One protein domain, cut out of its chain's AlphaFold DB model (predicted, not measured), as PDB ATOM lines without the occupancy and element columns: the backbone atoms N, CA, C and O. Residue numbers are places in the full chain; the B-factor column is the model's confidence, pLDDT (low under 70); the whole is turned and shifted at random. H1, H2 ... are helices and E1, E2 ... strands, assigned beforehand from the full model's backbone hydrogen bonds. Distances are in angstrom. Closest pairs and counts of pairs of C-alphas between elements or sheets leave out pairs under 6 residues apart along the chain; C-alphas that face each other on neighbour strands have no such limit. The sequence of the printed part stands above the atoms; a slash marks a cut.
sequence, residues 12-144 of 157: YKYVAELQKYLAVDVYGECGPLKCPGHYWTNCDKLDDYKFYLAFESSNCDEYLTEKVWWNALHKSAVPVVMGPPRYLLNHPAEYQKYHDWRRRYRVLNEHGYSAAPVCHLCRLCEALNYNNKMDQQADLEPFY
ATOM      1  N   TYR A  12     106.404 131.035  90.439       92.75
ATOM      2  CA  TYR A  12     107.767 131.571  90.383       92.75
ATOM      3  C   TYR A  12     107.776 133.037  89.962       92.75
ATOM      4  O   TYR A  12     108.579 133.806  90.488       92.75
ATOM      5  N   LYS A  13     106.846 133.462  89.098       93.44
ATOM      6  CA  LYS A  13     106.625 134.892  88.818       93.44
ATOM      7  C   LYS A  13     106.164 135.647  90.065       93.44
ATOM      8  O   LYS A  13     106.679 136.729  90.328       93.44
ATOM      9  N   TYR A  14     105.282 135.043  90.865       93.00
ATOM     10  CA  TYR A  14     104.886 135.574  92.169       93.00
ATOM     11  C   TYR A  14     106.113 135.770  93.068       93.00
ATOM     12  O   TYR A  14     106.324 136.855  93.607       93.00
ATOM     13  N   VAL A  15     106.952 134.735  93.219       93.62
ATOM     14  CA  VAL A  15     108.180 134.808  94.032       93.62
ATOM     15  C   VAL A  15     109.131 135.888  93.512       93.62
ATOM     16  O   VAL A  15     109.671 136.647  94.312       93.62
ATOM     17  N   ALA A  16     109.309 135.996  92.195       93.25
ATOM     18  CA  ALA A  16     110.181 136.995  91.584       93.25
ATOM     19  C   ALA A  16     109.688 138.433  91.820       93.25
ATOM     20  O   ALA A  16     110.500 139.325  92.060       93.25
ATOM     21  N   GLU A  17     108.373 138.672  91.784       92.81
ATOM     22  CA  GLU A  17     107.803 139.975  92.142       92.81
ATOM     23  C   GLU A  17     108.030 140.279  93.625       92.81
ATOM     24  O   GLU A  17     108.472 141.368  93.985       92.81
ATOM     25  N   LEU A  18     107.800 139.284  94.484       91.12
ATOM     26  CA  LEU A  18     107.979 139.399  95.926       91.12
ATOM     27  C   LEU A  18     109.434 139.728  96.311       91.12
ATOM     28  O   LEU A  18     109.676 140.567  97.180       91.12
ATOM     29  N   GLN A  19     110.401 139.121  95.615       92.75
ATOM     30  CA  GLN A  19     111.840 139.317  95.817       92.75
ATOM     31  C   GLN A  19     112.317 140.761  95.615       92.75
ATOM     32  O   GLN A  19     113.387 141.124  96.100       92.75
ATOM     33  N   LYS A  20     111.534 141.606  94.934       91.69
ATOM     34  CA  LYS A  20     111.846 143.036  94.773       91.69
ATOM     35  C   LYS A  20     111.693 143.832  96.073       91.69
ATOM     36  O   LYS A  20     112.287 144.898  96.200       91.69
ATOM     37  N   TYR A  21     110.897 143.322  97.011       88.44
ATOM     38  CA  TYR A  21     110.501 144.019  98.240       88.44
ATOM     39  C   TYR A  21     111.020 143.320  99.498       88.44
ATOM     40  O   TYR A  21     111.262 143.963 100.517       88.44
ATOM     41  N   LEU A  22     111.230 142.003  99.436       88.62
ATOM     42  CA  LEU A  22     111.776 141.236 100.549       88.62
ATOM     43  C   LEU A  22     112.788 140.189 100.099       88.62
ATOM     44  O   LEU A  22     112.670 139.599  99.031       88.62
ATOM     45  N   ALA A  23     113.774 139.930 100.954       91.81
ATOM     46  CA  ALA A  23     114.719 138.850 100.727       91.81
ATOM     47  C   ALA A  23     113.982 137.502 100.813       91.81
ATOM     48  O   ALA A  23     113.511 137.114 101.884       91.81
ATOM     49  N   VAL A  24     113.869 136.806  99.679       94.25
ATOM     50  CA  VAL A  24     113.324 135.445  99.601       94.25
ATOM     51  C   VAL A  24     114.419 134.506  99.131       94.25
ATOM     52  O   VAL A  24     114.887 134.607  97.993       94.25
ATOM     53  N   ASP A  25     114.760 133.548  99.982       95.25
ATOM     54  CA  ASP A  25     115.690 132.477  99.659       95.25
ATOM     55  C   ASP A  25     114.959 131.293  99.021       95.25
ATOM     56  O   ASP A  25     113.990 130.751  99.562       95.25
ATOM     57  N   VAL A  26     115.439 130.862  97.851       93.38
ATOM     58  CA  VAL A  26     114.843 129.751  97.102       93.38
ATOM     59  C   VAL A  26     115.788 128.557  97.119       93.38
ATOM     60  O   VAL A  26     116.803 128.531  96.422       93.38
ATOM     61  N   TYR A  27     115.418 127.552  97.911       91.69
ATOM     62  CA  TYR A  27     116.098 126.260  97.982       91.69
ATOM     63  C   TYR A  27     115.511 125.236  97.001       91.69
ATOM     64  O   TYR A  27     114.298 125.205  96.794       91.69
ATOM     65  N   GLY A  28     116.342 124.331  96.485       87.69
ATOM     66  CA  GLY A  28     115.921 123.179  95.674       87.69
ATOM     67  C   GLY A  28     116.450 123.228  94.242       87.69
ATOM     68  O   GLY A  28     117.344 124.012  93.926       87.69
ATOM     69  N   GLU A  29     115.930 122.372  93.365       86.38
ATOM     70  CA  GLU A  29     116.379 122.296  91.966       86.38
ATOM     71  C   GLU A  29     116.120 123.601  91.209       86.38
ATOM     72  O   GLU A  29     116.994 124.054  90.476       86.38
ATOM     73  N   CYS A  30     114.995 124.260  91.492       88.75
ATOM     74  CA  CYS A  30     114.551 125.473  90.800       88.75
ATOM     75  C   CYS A  30     115.115 126.776  91.383       88.75
ATOM     76  O   CYS A  30     114.737 127.860  90.947       88.75
ATOM     77  N   GLY A  31     115.980 126.682  92.396       89.06
ATOM     78  CA  GLY A  31     116.589 127.826  93.066       89.06
ATOM     79  C   GLY A  31     118.117 127.761  93.092       89.06
ATOM     80  O   GLY A  31     118.706 126.696  92.859       89.06
ATOM     81  N   PRO A  32     118.777 128.894  93.388       90.94
ATOM     82  CA  PRO A  32     120.233 128.959  93.479       90.94
ATOM     83  C   PRO A  32     120.772 128.238  94.719       90.94
ATOM     84  O   PRO A  32     121.895 127.737  94.697       90.94
ATOM     85  N   LEU A  33     119.983 128.154  95.794       92.31
ATOM     86  CA  LEU A  33     120.390 127.501  97.032       92.31
ATOM     87  C   LEU A  33     120.029 126.018  96.990       92.31
ATOM     88  O   LEU A  33     118.959 125.620  96.526       92.31
ATOM     89  N   LYS A  34     120.924 125.175  97.501       87.06
ATOM     90  CA  LYS A  34     120.721 123.727  97.573       87.06
ATOM     91  C   LYS A  34     120.608 123.295  99.026       87.06
ATOM     92  O   LYS A  34     121.269 123.846  99.904       87.06
ATOM     93  N   CYS A  35     119.752 122.312  99.266       83.19
ATOM     94  CA  CYS A  35     119.667 121.651 100.557       83.19
ATOM     95  C   CYS A  35     120.636 120.464 100.572       83.19
ATOM     96  O   CYS A  35     120.635 119.687  99.614       83.19
ATOM     97  N   PRO A  36     121.472 120.315 101.610       71.94
ATOM     98  CA  PRO A  36     122.353 119.163 101.732       71.94
ATOM     99  C   PRO A  36     121.539 117.901 102.057       71.94
ATOM    100  O   PRO A  36     121.117 117.711 103.187       71.94
ATOM    101  N   GLY A  37     121.331 117.022 101.074       67.69
ATOM    102  CA  GLY A  37     120.613 115.753 101.246       67.69
ATOM    103  C   GLY A  37     119.368 115.632 100.366       67.69
ATOM    104  O   GLY A  37     119.183 116.385  99.411       67.69
ATOM    105  N   HIS A  38     118.521 114.641 100.660       64.38
ATOM    106  CA  HIS A  38     117.289 114.417  99.907       64.38
ATOM    107  C   HIS A  38     116.237 115.473 100.282       64.38
ATOM    108  O   HIS A  38     116.033 115.784 101.455       64.38
ATOM    109  N   TYR A  39     115.566 116.009  99.265       59.97
ATOM    110  CA  TYR A  39     114.726 117.209  99.314       59.97
ATOM    111  C   TYR A  39     113.535 117.135 100.289       59.97
ATOM    112  O   TYR A  39     113.037 118.174 100.704       59.97
ATOM    113  N   TRP A  40     113.125 115.935 100.711       55.69
ATOM    114  CA  TRP A  40     112.036 115.730 101.677       55.69
ATOM    115  C   TRP A  40     112.481 115.566 103.131       55.69
ATOM    116  O   TRP A  40     111.670 115.774 104.026       55.69
ATOM    117  N   THR A  41     113.716 115.131 103.388       61.09
ATOM    118  CA  THR A  41     114.091 114.631 104.722       61.09
ATOM    119  C   THR A  41     115.059 115.541 105.459       61.09
ATOM    120  O   THR A  41     114.864 115.764 106.648       61.09
ATOM    121  N   ASN A  42     116.051 116.128 104.779       69.12
ATOM    122  CA  ASN A  42     117.186 116.751 105.472       69.12
ATOM    123  C   ASN A  42     117.509 118.147 104.919       69.12
ATOM    124  O   ASN A  42     118.591 118.384 104.392       69.12
ATOM    125  N   CYS A  43     116.574 119.093 105.011       82.12
ATOM    126  CA  CYS A  43     116.930 120.503 104.845       82.12
ATOM    127  C   CYS A  43     116.737 121.278 106.140       82.12
ATOM    128  O   CYS A  43     115.756 122.003 106.308       82.12
ATOM    129  N   ASP A  44     117.695 121.124 107.047       86.00
ATOM    130  CA  ASP A  44     117.721 121.798 108.353       86.00
ATOM    131  C   ASP A  44     117.810 123.319 108.191       86.00
ATOM    132  O   ASP A  44     117.316 124.072 109.015       86.00
ATOM    133  N   LYS A  45     118.343 123.791 107.055       87.62
ATOM    134  CA  LYS A  45     118.341 125.217 106.705       87.62
ATOM    135  C   LYS A  45     116.950 125.832 106.654       87.62
ATOM    136  O   LYS A  45     116.831 127.031 106.858       87.62
ATOM    137  N   LEU A  46     115.909 125.044 106.398       87.25
ATOM    138  CA  LEU A  46     114.541 125.556 106.439       87.25
ATOM    139  C   LEU A  46     114.086 125.917 107.862       87.25
ATOM    140  O   LEU A  46     113.203 126.759 107.991       87.25
ATOM    141  N   ASP A  47     114.694 125.337 108.899       87.94
ATOM    142  CA  ASP A  47     114.322 125.567 110.303       87.94
ATOM    143  C   ASP A  47     114.751 126.966 110.783       87.94
ATOM    144  O   ASP A  47     114.214 127.494 111.757       87.94
ATOM    145  N   ASP A  48     115.676 127.605 110.059       90.69
ATOM    146  CA  ASP A  48     116.145 128.967 110.326       90.69
ATOM    147  C   ASP A  48     115.117 130.045 109.892       90.69
ATOM    148  O   ASP A  48     115.262 131.225 110.231       90.69
ATOM    149  N   TYR A  49     114.063 129.673 109.148       92.00
ATOM    150  CA  TYR A  49     113.093 130.612 108.571       92.00
ATOM    151  C   TYR A  49     111.782 130.674 109.359       92.00
ATOM    152  O   TYR A  49     111.147 129.671 109.666       92.00
ATOM    153  N   LYS A  50     111.294 131.898 109.593       91.38
ATOM    154  CA  LYS A  50     109.992 132.139 110.245       91.38
ATOM    155  C   LYS A  50     108.798 131.954 109.310       91.38
ATOM    156  O   LYS A  50     107.691 131.717 109.787       91.38
ATOM    157  N   PHE A  51     109.008 132.104 108.004       94.31
ATOM    158  CA  PHE A  51     107.976 132.000 106.975       94.31
ATOM    159  C   PHE A  51     108.429 131.040 105.881       94.31
ATOM    160  O   PHE A  51     109.584 131.079 105.462       94.31
ATOM    161  N   TYR A  52     107.501 130.227 105.384       94.06
ATOM    162  CA  TYR A  52     107.737 129.319 104.267       94.06
ATOM    163  C   TYR A  52     106.683 129.553 103.183       94.06
ATOM    164  O   TYR A  52     105.487 129.430 103.448       94.06
ATOM    165  N   LEU A  53     107.108 129.867 101.955       95.31
ATOM    166  CA  LEU A  53     106.202 129.982 100.806       95.31
ATOM    167  C   LEU A  53     105.735 128.580 100.381       95.31
ATOM    168  O   LEU A  53     106.426 127.871  99.646       95.31
ATOM    169  N   ALA A  54     104.567 128.169 100.870       93.94
ATOM    170  CA  ALA A  54     103.953 126.868 100.623       93.94
ATOM    171  C   ALA A  54     103.125 126.893  99.328       93.94
ATOM    172  O   ALA A  54     101.931 126.606  99.321       93.94
ATOM    173  N   PHE A  55     103.760 127.305  98.230       93.44
ATOM    174  CA  PHE A  55     103.106 127.449  96.932       93.44
ATOM    175  C   PHE A  55     102.984 126.094  96.245       93.44
ATOM    176  O   PHE A  55     103.986 125.457  95.897       93.44
ATOM    177  N   GLU A  56     101.746 125.665  96.033       90.75
ATOM    178  CA  GLU A  56     101.465 124.463  95.262       90.75
ATOM    179  C   GLU A  56     101.767 124.649  93.778       90.75
ATOM    180  O   GLU A  56     101.981 125.762  93.306       90.75
ATOM    181  N   SER A  57     101.837 123.547  93.032       89.62
ATOM    182  CA  SER A  57     102.033 123.557  91.575       89.62
ATOM    183  C   SER A  57     100.760 123.886  90.786       89.62
ATOM    184  O   SER A  57     100.810 124.032  89.566       89.62
ATOM    185  N   SER A  58      99.609 123.968  91.453       89.50
ATOM    186  CA  SER A  58      98.311 124.293  90.862       89.50
ATOM    187  C   SER A  58      97.440 125.002  91.893       89.50
ATOM    188  O   SER A  58      97.541 124.728  93.087       89.50
ATOM    189  N   ASN A  59      96.585 125.907  91.432       89.06
ATOM    190  CA  ASN A  59      95.747 126.740  92.291       89.06
ATOM    191  C   ASN A  59      94.352 126.127  92.403       89.06
ATOM    192  O   ASN A  59      93.383 126.686  91.907       89.06
ATOM    193  N   CYS A  60      94.268 124.946  93.013       85.38
ATOM    194  CA  CYS A  60      93.016 124.216  93.200       85.38
ATOM    195  C   CYS A  60      92.452 124.395  94.611       85.38
ATOM    196  O   CYS A  60      93.203 124.502  95.585       85.38
ATOM    197  N   ASP A  61      91.123 124.360  94.721       80.62
ATOM    198  CA  ASP A  61      90.445 124.320  96.014       80.62
ATOM    199  C   ASP A  61      90.867 123.056  96.783       80.62
ATOM    200  O   ASP A  61      91.001 121.978  96.207       80.62
ATOM    201  N   GLU A  62      91.106 123.209  98.087       78.56
ATOM    202  CA  GLU A  62      91.475 122.119  99.009       78.56
ATOM    203  C   GLU A  62      92.804 121.397  98.684       78.56
ATOM    204  O   GLU A  62      93.159 120.421  99.346       78.56
ATOM    205  N   TYR A  63      93.591 121.896  97.725       84.06
ATOM    206  CA  TYR A  63      94.882 121.312  97.370       84.06
ATOM    207  C   TYR A  63      95.990 121.832  98.290       84.06
ATOM    208  O   TYR A  63      96.606 122.857  98.023       84.06
ATOM    209  N   LEU A  64      96.224 121.125  99.399       85.81
ATOM    210  CA  LEU A  64      97.318 121.381 100.340       85.81
ATOM    211  C   LEU A  64      98.152 120.113 100.530       85.81
ATOM    212  O   LEU A  64      97.623 119.066 100.906       85.81
ATOM    213  N   THR A  65      99.460 120.212 100.313       85.62
ATOM    214  CA  THR A  65     100.381 119.066 100.330       85.62
ATOM    215  C   THR A  65     101.365 119.129 101.505       85.62
ATOM    216  O   THR A  65     101.172 119.876 102.471       85.62
ATOM    217  N   GLU A  66     102.465 118.370 101.434       85.12
ATOM    218  CA  GLU A  66     103.582 118.427 102.381       85.12
ATOM    219  C   GLU A  66     104.095 119.839 102.658       85.12
ATOM    220  O   GLU A  66     104.699 120.075 103.701       85.12
ATOM    221  N   LYS A  67     103.910 120.773 101.717       88.62
ATOM    222  CA  LYS A  67     104.527 122.098 101.794       88.62
ATOM    223  C   LYS A  67     104.025 122.858 103.010       88.62
ATOM    224  O   LYS A  67     104.814 123.513 103.685       88.62
ATOM    225  N   VAL A  68     102.735 122.721 103.314       89.06
ATOM    226  CA  VAL A  68     102.128 123.302 104.514       89.06
ATOM    227  C   VAL A  68     102.492 122.483 105.747       89.06
ATOM    228  O   VAL A  68     102.951 123.037 106.744       89.06
ATOM    229  N   TRP A  69     102.300 121.166 105.693       84.12
ATOM    230  CA  TRP A  69     102.365 120.329 106.891       84.12
ATOM    231  C   TRP A  69     103.798 120.007 107.324       84.12
ATOM    232  O   TRP A  69     104.156 120.227 108.478       84.12
ATOM    233  N   TRP A  70     104.625 119.519 106.401       83.50
ATOM    234  CA  TRP A  70     105.973 119.017 106.672       83.50
ATOM    235  C   TRP A  70     107.054 120.082 106.486       83.50
ATOM    236  O   TRP A  70     107.946 120.202 107.319       83.50
ATOM    237  N   ASN A  71     106.971 120.898 105.432       86.06
ATOM    238  CA  ASN A  71     108.032 121.871 105.147       86.06
ATOM    239  C   ASN A  71     107.881 123.189 105.917       86.06
ATOM    240  O   ASN A  71     108.877 123.885 106.101       86.06
ATOM    241  N   ALA A  72     106.663 123.527 106.352       89.62
ATOM    242  CA  ALA A  72     106.394 124.735 107.124       89.62
ATOM    243  C   ALA A  72     106.078 124.413 108.590       89.62
ATOM    244  O   ALA A  72     106.915 124.632 109.462       89.62
ATOM    245  N   LEU A  73     104.899 123.847 108.872       86.44
ATOM    246  CA  LEU A  73     104.406 123.700 110.246       86.44
ATOM    247  C   LEU A  73     105.274 122.775 111.105       86.44
ATOM    248  O   LEU A  73     105.599 123.129 112.236       86.44
ATOM    249  N   HIS A  74     105.692 121.620 110.579       84.12
ATOM    250  CA  HIS A  74     106.577 120.702 111.303       84.12
ATOM    251  C   HIS A  74     107.945 121.329 111.626       84.12
ATOM    252  O   HIS A  74     108.546 121.008 112.646       84.12
ATOM    253  N   LYS A  75     108.393 122.282 110.801       85.44
ATOM    254  CA  LYS A  75     109.629 123.057 110.979       85.44
ATOM    255  C   LYS A  75     109.412 124.373 111.735       85.44
ATOM    256  O   LYS A  75     110.281 125.233 111.752       85.44
ATOM    257  N   SER A  76     108.254 124.540 112.381       85.88
ATOM    258  CA  SER A  76     107.877 125.741 113.144       85.88
ATOM    259  C   SER A  76     107.847 127.048 112.332       85.88
ATOM    260  O   SER A  76     107.870 128.136 112.912       85.88
ATOM    261  N   ALA A  77     107.737 126.961 111.005       88.38
ATOM    262  CA  ALA A  77     107.572 128.111 110.125       88.38
ATOM    263  C   ALA A  77     106.086 128.393 109.852       88.38
ATOM    264  O   ALA A  77     105.260 127.483 109.739       88.38
ATOM    265  N   VAL A  78     105.740 129.671 109.692       90.25
ATOM    266  CA  VAL A  78     104.402 130.106 109.278       90.25
ATOM    267  C   VAL A  78     104.240 129.853 107.771       90.25
ATOM    268  O   VAL A  78     104.974 130.459 106.979       90.25
ATOM    269  N   PRO A  79     103.302 128.990 107.335       92.06
ATOM    270  CA  PRO A  79     103.061 128.768 105.915       92.06
ATOM    271  C   PRO A  79     102.396 129.995 105.284       92.06
ATOM    272  O   PRO A  79     101.363 130.473 105.753       92.06
ATOM    273  N   VAL A  80     102.965 130.471 104.179       93.19
ATOM    274  CA  VAL A  80     102.360 131.468 103.292       93.19
ATOM    275  C   VAL A  80     101.848 130.730 102.063       93.19
ATOM    276  O   VAL A  80     102.634 130.215 101.268       93.19
ATOM    277  N   VAL A  81     100.529 130.650 101.931       90.69
ATOM    278  CA  VAL A  81      99.854 130.001 100.801       90.69
ATOM    279  C   VAL A  81      99.331 131.058  99.835       90.69
ATOM    280  O   VAL A  81      98.935 132.144 100.264       90.69
ATOM    281  N   MET A  82      99.314 130.752  98.536       87.94
ATOM    282  CA  MET A  82      98.585 131.586  97.581       87.94
ATOM    283  C   MET A  82      97.095 131.466  97.880       87.94
ATOM    284  O   MET A  82      96.565 130.365  98.027       87.94
ATOM    285  N   GLY A  83      96.463 132.616  98.064       78.12
ATOM    286  CA  GLY A  83      95.145 132.717  98.657       78.12
ATOM    287  C   GLY A  83      94.112 133.331  97.719       78.12
ATOM    288  O   GLY A  83      94.425 133.674  96.582       78.12
ATOM    289  N   PRO A  84      92.880 133.487  98.220       70.94
ATOM    290  CA  PRO A  84      91.802 134.109  97.472       70.94
ATOM    291  C   PRO A  84      92.164 135.534  97.034       70.94
ATOM    292  O   PRO A  84      92.885 136.228  97.759       70.94
ATOM    293  N   PRO A  85      91.594 136.002  95.913       76.50
ATOM    294  CA  PRO A  85      91.824 137.348  95.422       76.50
ATOM    295  C   PRO A  85      91.374 138.408  96.432       76.50
ATOM    296  O   PRO A  85      90.363 138.277  97.134       76.50
ATOM    297  N   ARG A  86      92.118 139.510  96.468       76.81
ATOM    298  CA  ARG A  86      91.986 140.641  97.384       76.81
ATOM    299  C   ARG A  86      90.606 141.278  97.325       76.81
ATOM    300  O   ARG A  86      90.175 141.834  98.334       76.81
ATOM    301  N   TYR A  87      89.887 141.176  96.199       81.06
ATOM    302  CA  TYR A  87      88.519 141.696  96.099       81.06
ATOM    303  C   TYR A  87      87.623 141.133  97.210       81.06
ATOM    304  O   TYR A  87      86.808 141.878  97.753       81.06
ATOM    305  N   LEU A  88      87.823 139.872  97.617       82.25
ATOM    306  CA  LEU A  88      87.037 139.242  98.675       82.25
ATOM    307  C   LEU A  88      87.183 139.974 100.016       82.25
ATOM    308  O   LEU A  88      86.223 140.028 100.773       82.25
ATOM    309  N   LEU A  89      88.319 140.621 100.298       79.19
ATOM    310  CA  LEU A  89      88.511 141.377 101.545       79.19
ATOM    311  C   LEU A  89      87.561 142.577 101.674       79.19
ATOM    312  O   LEU A  89      87.211 142.958 102.788       79.19
ATOM    313  N   ASN A  90      87.119 143.144 100.549       83.75
ATOM    314  CA  ASN A  90      86.209 144.293 100.514       83.75
ATOM    315  C   ASN A  90      84.741 143.891 100.292       83.75
ATOM    316  O   ASN A  90      83.880 144.761 100.179       83.75
ATOM    317  N   HIS A  91      84.451 142.589 100.224       87.56
ATOM    318  CA  HIS A  91      83.140 142.037  99.882       87.56
ATOM    319  C   HIS A  91      82.712 141.013 100.946       87.56
ATOM    320  O   HIS A  91      82.907 139.810 100.769       87.56
ATOM    321  N   PRO A  92      82.160 141.463 102.093       87.12
ATOM    322  CA  PRO A  92      81.946 140.600 103.256       87.12
ATOM    323  C   PRO A  92      81.054 139.380 102.993       87.12
ATOM    324  O   PRO A  92      81.297 138.318 103.563       87.12
ATOM    325  N   ALA A  93      80.039 139.504 102.132       88.81
ATOM    326  CA  ALA A  93      79.132 138.400 101.821       88.81
ATOM    327  C   ALA A  93      79.836 137.308 100.996       88.81
ATOM    328  O   ALA A  93      79.681 136.116 101.255       88.81
ATOM    329  N   GLU A  94      80.640 137.711 100.020       87.44
ATOM    330  CA  GLU A  94      81.466 136.849  99.186       87.44
ATOM    331  C   GLU A  94      82.601 136.224 100.003       87.44
ATOM    332  O   GLU A  94      82.846 135.024  99.893       87.44
ATOM    333  N   TYR A  95      83.232 136.996 100.892       83.56
ATOM    334  CA  TYR A  95      84.221 136.496 101.847       83.56
ATOM    335  C   TYR A  95      83.634 135.424 102.766       83.56
ATOM    336  O   TYR A  95      84.258 134.390 103.007       83.56
ATOM    337  N   GLN A  96      82.418 135.652 103.266       84.81
ATOM    338  CA  GLN A  96      81.723 134.681 104.100       84.81
ATOM    339  C   GLN A  96      81.457 133.392 103.320       84.81
ATOM    340  O   GLN A  96      81.804 132.324 103.816       84.81
ATOM    341  N   LYS A  97      80.950 133.499 102.081       85.88
ATOM    342  CA  LYS A  97      80.749 132.351 101.181       85.88
ATOM    343  C   LYS A  97      82.045 131.580 100.926       85.88
ATOM    344  O   LYS A  97      82.048 130.355 100.992       85.88
ATOM    345  N   TYR A  98      83.153 132.282 100.678       81.50
ATOM    346  CA  TYR A  98      84.468 131.666 100.482       81.50
ATOM    347  C   TYR A  98      84.888 130.809 101.688       81.50
ATOM    348  O   TYR A  98      85.457 129.735 101.518       81.50
ATOM    349  N   HIS A  99      84.551 131.229 102.910       83.00
ATOM    350  CA  HIS A  99      84.838 130.479 104.140       83.00
ATOM    351  C   HIS A  99      83.727 129.511 104.564       83.00
ATOM    352  O   HIS A  99      83.782 128.968 105.667       83.00
ATOM    353  N   ASP A 100      82.740 129.219 103.714       83.69
ATOM    354  CA  ASP A 100      81.636 128.316 104.062       83.69
ATOM    355  C   ASP A 100      82.075 126.881 104.331       83.69
ATOM    356  O   ASP A 100      81.433 126.169 105.110       83.69
ATOM    357  N   TRP A 101      83.191 126.451 103.741       77.56
ATOM    358  CA  TRP A 101      83.816 125.169 104.064       77.56
ATOM    359  C   TRP A 101      84.129 125.059 105.563       77.56
ATOM    360  O   TRP A 101      84.010 123.971 106.128       77.56
ATOM    361  N   ARG A 102      84.393 126.182 106.255       77.44
ATOM    362  CA  ARG A 102      84.619 126.204 107.709       77.44
ATOM    363  C   ARG A 102      83.402 125.757 108.518       77.44
ATOM    364  O   ARG A 102      83.522 125.414 109.685       77.44
ATOM    365  N   ARG A 103      82.212 125.743 107.917       78.56
ATOM    366  CA  ARG A 103      80.997 125.235 108.569       78.56
ATOM    367  C   ARG A 103      80.885 123.712 108.493       78.56
ATOM    368  O   ARG A 103      80.116 123.127 109.247       78.56
ATOM    369  N   ARG A 104      81.601 123.081 107.556       77.12
ATOM    370  CA  ARG A 104      81.471 121.654 107.217       77.12
ATOM    371  C   ARG A 104      82.759 120.859 107.416       77.12
ATOM    372  O   ARG A 104      82.699 119.634 107.446       77.12
ATOM    373  N   TYR A 105      83.905 121.524 107.553       66.19
ATOM    374  CA  TYR A 105      85.148 120.840 107.876       66.19
ATOM    375  C   TYR A 105      85.130 120.332 109.312       66.19
ATOM    376  O   TYR A 105      84.613 120.967 110.231       66.19
ATOM    377  N   ARG A 106      85.744 119.171 109.493       56.66
ATOM    378  CA  ARG A 106      86.082 118.639 110.800       56.66
ATOM    379  C   ARG A 106      87.591 118.664 110.899       56.66
ATOM    380  O   ARG A 106      88.271 118.018 110.106       56.66
ATOM    381  N   VAL A 107      88.112 119.395 111.875       56.56
ATOM    382  CA  VAL A 107      89.521 119.275 112.227       56.56
ATOM    383  C   VAL A 107      89.708 117.874 112.801       56.56
ATOM    384  O   VAL A 107      89.190 117.566 113.871       56.56
ATOM    385  N   LEU A 108      90.361 116.988 112.046       56.25
ATOM    386  CA  LEU A 108      90.576 115.609 112.489       56.25
ATOM    387  C   LEU A 108      91.555 115.565 113.665       56.25
ATOM    388  O   LEU A 108      91.335 114.785 114.581       56.25
ATOM    389  N   ASN A 109      92.540 116.473 113.667       50.12
ATOM    390  CA  ASN A 109      93.490 116.699 114.753       50.12
ATOM    391  C   ASN A 109      93.715 118.210 114.932       50.12
ATOM    392  O   ASN A 109      94.481 118.818 114.190       50.12
ATOM    393  N   GLU A 110      93.054 118.838 115.906       47.94
ATOM    394  CA  GLU A 110      93.332 120.243 116.283       47.94
ATOM    395  C   GLU A 110      94.651 120.387 117.054       47.94
ATOM    396  O   GLU A 110      95.192 121.476 117.236       47.94
ATOM    397  N   HIS A 111      95.210 119.242 117.435       50.12
ATOM    398  CA  HIS A 111      96.483 119.087 118.095       50.12
ATOM    399  C   HIS A 111      97.493 118.508 117.111       50.12
ATOM    400  O   HIS A 111      97.814 117.321 117.141       50.12
ATOM    401  N   GLY A 112      98.024 119.361 116.237       46.62
ATOM    402  CA  GLY A 112      99.315 119.078 115.628       46.62
ATOM    403  C   GLY A 112     100.332 118.853 116.751       46.62
ATOM    404  O   GLY A 112     100.696 119.788 117.459       46.62
ATOM    405  N   TYR A 113     100.735 117.600 116.954       49.84
ATOM    406  CA  TYR A 113     101.916 117.187 117.717       49.84
ATOM    407  C   TYR A 113     101.929 117.411 119.255       49.84
ATOM    408  O   TYR A 113     102.642 116.679 119.930       49.84
ATOM    409  N   SER A 114     101.155 118.345 119.844       48.72
ATOM    410  CA  SER A 114     101.416 118.808 121.237       48.72
ATOM    411  C   SER A 114     100.215 119.000 122.188       48.72
ATOM    412  O   SER A 114     100.400 119.536 123.275       48.72
ATOM    413  N   ALA A 115      98.989 118.605 121.826       49.62
ATOM    414  CA  ALA A 115      97.814 118.611 122.728       49.62
ATOM    415  C   ALA A 115      97.485 119.935 123.483       49.62
ATOM    416  O   ALA A 115      96.837 119.905 124.526       49.62
ATOM    417  N   ALA A 116      97.897 121.107 122.980       51.88
ATOM    418  CA  ALA A 116      97.660 122.398 123.640       51.88
ATOM    419  C   ALA A 116      96.455 123.165 123.045       51.88
ATOM    420  O   ALA A 116      96.265 123.133 121.824       51.88
ATOM    421  N   PRO A 117      95.655 123.889 123.860       48.50
ATOM    422  CA  PRO A 117      94.586 124.763 123.371       48.50
ATOM    423  C   PRO A 117      95.160 125.938 122.563       48.50
ATOM    424  O   PRO A 117      96.113 126.607 122.970       48.50
ATOM    425  N   VAL A 118      94.577 126.196 121.391       55.88
ATOM    426  CA  VAL A 118      95.153 127.067 120.355       55.88
ATOM    427  C   VAL A 118      94.944 128.556 120.670       55.88
ATOM    428  O   VAL A 118      94.137 129.241 120.054       55.88
ATOM    429  N   CYS A 119      95.721 129.092 121.612       55.06
ATOM    430  CA  CYS A 119      95.898 130.544 121.787       55.06
ATOM    431  C   CYS A 119      97.018 131.111 120.890       55.06
ATOM    432  O   CYS A 119      97.200 132.326 120.801       55.06
ATOM    433  N   HIS A 120      97.792 130.239 120.235       55.66
ATOM    434  CA  HIS A 120      98.985 130.621 119.479       55.66
ATOM    435  C   HIS A 120      98.665 131.360 118.176       55.66
ATOM    436  O   HIS A 120      99.342 132.338 117.874       55.66
ATOM    437  N   LEU A 121      97.611 130.967 117.446       62.66
ATOM    438  CA  LEU A 121      97.211 131.678 116.224       62.66
ATOM    439  C   LEU A 121      96.711 133.099 116.520       62.66
ATOM    440  O   LEU A 121      97.086 134.026 115.811       62.66
ATOM    441  N   CYS A 122      95.935 133.295 117.592       56.97
ATOM    442  CA  CYS A 122      95.476 134.631 117.982       56.97
ATOM    443  C   CYS A 122      96.648 135.547 118.363       56.97
ATOM    444  O   CYS A 122      96.707 136.682 117.900       56.97
ATOM    445  N   ARG A 123      97.620 135.037 119.133       62.78
ATOM    446  CA  ARG A 123      98.839 135.786 119.493       62.78
ATOM    447  C   ARG A 123      99.729 136.083 118.287       62.78
ATOM    448  O   ARG A 123     100.324 137.153 118.218       62.78
ATOM    449  N   LEU A 124      99.810 135.160 117.328       67.94
ATOM    450  CA  LEU A 124     100.522 135.388 116.073       67.94
ATOM    451  C   LEU A 124      99.853 136.506 115.261       67.94
ATOM    452  O   LEU A 124     100.542 137.405 114.794       67.94
ATOM    453  N   CYS A 125      98.521 136.488 115.138       66.00
ATOM    454  CA  CYS A 125      97.766 137.553 114.475       66.00
ATOM    455  C   CYS A 125      97.969 138.915 115.151       66.00
ATOM    456  O   CYS A 125      98.150 139.911 114.456       66.00
ATOM    457  N   GLU A 126      97.963 138.967 116.483       68.25
ATOM    458  CA  GLU A 126      98.236 140.194 117.239       68.25
ATOM    459  C   GLU A 126      99.654 140.715 116.958       68.25
ATOM    460  O   GLU A 126      99.824 141.865 116.559       68.25
ATOM    461  N   ALA A 127     100.667 139.846 117.038       70.50
ATOM    462  CA  ALA A 127     102.056 140.204 116.755       70.50
ATOM    463  C   ALA A 127     102.274 140.676 115.304       70.50
ATOM    464  O   ALA A 127     103.011 141.633 115.067       70.50
ATOM    465  N   LEU A 128     101.614 140.044 114.326       68.75
ATOM    466  CA  LEU A 128     101.697 140.423 112.909       68.75
ATOM    467  C   LEU A 128     101.070 141.791 112.603       68.75
ATOM    468  O   LEU A 128     101.417 142.392 111.579       68.75
ATOM    469  N   ASN A 129     100.165 142.271 113.460       70.81
ATOM    470  CA  ASN A 129      99.435 143.528 113.291       70.81
ATOM    471  C   ASN A 129      99.866 144.631 114.278       70.81
ATOM    472  O   ASN A 129      99.297 145.717 114.248       70.81
ATOM    473  N   TYR A 130     100.873 144.388 115.127       67.88
ATOM    474  CA  TYR A 130     101.275 145.323 116.190       67.88
ATOM    475  C   TYR A 130     102.055 146.557 115.690       67.88
ATOM    476  O   TYR A 130     101.987 147.621 116.299       67.88
ATOM    477  N   ASN A 131     102.796 146.445 114.581       61.81
ATOM    478  CA  ASN A 131     103.652 147.528 114.084       61.81
ATOM    479  C   ASN A 131     103.007 148.300 112.927       61.81
ATOM    480  O   ASN A 131     102.488 147.695 111.989       61.81
ATOM    481  N   ASN A 132     103.131 149.631 112.962       64.88
ATOM    482  CA  ASN A 132     102.774 150.510 111.849       64.88
ATOM    483  C   ASN A 132     103.702 150.202 110.662       64.88
ATOM    484  O   ASN A 132     104.923 150.347 110.777       64.88
ATOM    485  N   LYS A 133     103.148 149.688 109.562       62.91
ATOM    486  CA  LYS A 133     103.938 149.187 108.433       62.91
ATOM    487  C   LYS A 133     104.215 150.329 107.458       62.91
ATOM    488  O   LYS A 133     103.318 151.079 107.095       62.91
ATOM    489  N   MET A 134     105.473 150.468 107.040       59.66
ATOM    490  CA  MET A 134     105.784 151.141 105.778       59.66
ATOM    491  C   MET A 134     105.249 150.224 104.678       59.66
ATOM    492  O   MET A 134     105.802 149.145 104.463       59.66
ATOM    493  N   ASP A 135     104.139 150.608 104.055       62.22
ATOM    494  CA  ASP A 135     103.484 149.791 103.038       62.22
ATOM    495  C   ASP A 135     104.339 149.757 101.768       62.22
ATOM    496  O   ASP A 135     104.296 150.650 100.924       62.22
ATOM    497  N   GLN A 136     105.130 148.696 101.614       65.19
ATOM    498  CA  GLN A 136     105.548 148.260 100.291       65.19
ATOM    499  C   GLN A 136     104.419 147.414  99.713       65.19
ATOM    500  O   GLN A 136     104.183 146.284 100.140       65.19
ATOM    501  N   GLN A 137     103.680 148.002  98.777       68.56
ATOM    502  CA  GLN A 137     102.545 147.354  98.142       68.56
ATOM    503  C   GLN A 137     102.969 146.800  96.781       68.56
ATOM    504  O   GLN A 137     103.164 147.552  95.830       68.56
ATOM    505  N   ALA A 138     103.088 145.478  96.691       75.62
ATOM    506  CA  ALA A 138     103.146 144.770  95.420       75.62
ATOM    507  C   ALA A 138     101.727 144.358  95.015       75.62
ATOM    508  O   ALA A 138     100.961 143.871  95.854       75.62
ATOM    509  N   ASP A 139     101.371 144.544  93.744       82.31
ATOM    510  CA  ASP A 139     100.173 143.913  93.199       82.31
ATOM    511  C   ASP A 139     100.513 142.482  92.778       82.31
ATOM    512  O   ASP A 139     101.221 142.253  91.797       82.31
ATOM    513  N   LEU A 140     100.051 141.525  93.578       83.88
ATOM    514  CA  LEU A 140     100.303 140.100  93.379       83.88
ATOM    515  C   LEU A 140      99.066 139.365  92.840       83.88
ATOM    516  O   LEU A 140      99.156 138.170  92.555       83.88
ATOM    517  N   GLU A 141      97.940 140.071  92.657       83.81
ATOM    518  CA  GLU A 141      96.709 139.525  92.065       83.81
ATOM    519  C   GLU A 141      96.940 138.880  90.691       83.81
ATOM    520  O   GLU A 141      96.433 137.779  90.478       83.81
ATOM    521  N   PRO A 142      97.733 139.467  89.765       88.69
ATOM    522  CA  PRO A 142      97.855 138.922  88.412       88.69
ATOM    523  C   PRO A 142      98.488 137.526  88.338       88.69
ATOM    524  O   PRO A 142      98.478 136.898  87.279       88.69
ATOM    525  N   PHE A 143      99.083 137.041  89.432       88.00
ATOM    526  CA  PHE A 143      99.766 135.751  89.472       88.00
ATOM    527  C   PHE A 143      98.880 134.608  89.985       88.00
ATOM    528  O   PHE A 143      99.301 133.457  89.883       88.00
ATOM    529  N   TYR A 144      97.671 134.893  90.485       87.56
ATOM    530  CA  TYR A 144      96.740 133.885  90.991       87.56
ATOM    531  C   TYR A 144      95.399 133.911  90.244       87.56
ATOM    532  O   TYR A 144      94.653 134.881  90.290       87.56
TER     533      TYR A 144
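This is residues 12 to 144 of the 157 residues of an uncharacterized protein of Hyalella azteca (UniProt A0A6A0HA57). With little regular structure, this loop-rich body has a tiny parallel sheet, E1 and E2, in its middle, and short helices scattered round it, H4, H5 and H6 at one far end. The printed part has 133 residues, of which the named elements hold only 48, and the class, by those 48, is mostly helix, with seven named helices and two named strands in the order H1 H2 E1 H3 E2 H4 H5 H6 H7. The whole is only just compact, close to loose, with a radius of gyration of the C-alphas of 16.6 A and spans of 46 by 39 by 33 A.

E1, residues 51 to 53, and E2, residues 78 to 80, are parallel neighbours, N 52 and O 78 being 3.0 A apart, within hydrogen-bond range. With H3, residues 66 to 69, between them along the chain, they form a strand-helix-strand unit with a right-handed crossover. H4, residues 86 to 90, and H5, residues 92 to 98, only just touch, with 3 pairs of C-alphas within 8 A, and only at the corner; the closest C-alphas, of Leu 88 and Tyr 95, are 5.1 A apart. H6, residues 100 to 103, and H5 meet only through their link. H7, residues 120 to 129, is apart from E2. Every O i to N i+4 pair is within hydrogen-bond range in H5, H7 and H1, residues 12 to 18; H4 and H2, residues 44 to 48, each have 0 of 1, but 2 of 2 O i to N i+3 pairs.

H1 begins at C-alpha 12 (107.767, 131.571, 90.383). H7, 14.3 A long, ends at C-alpha 129 (99.435, 143.528, 113.291).

The printed part has no cut. The links H1 to H2, E1 to H3 and H6 to H7 are long. The model's pLDDT is under 70 in 37 residues, among them 105 to 126.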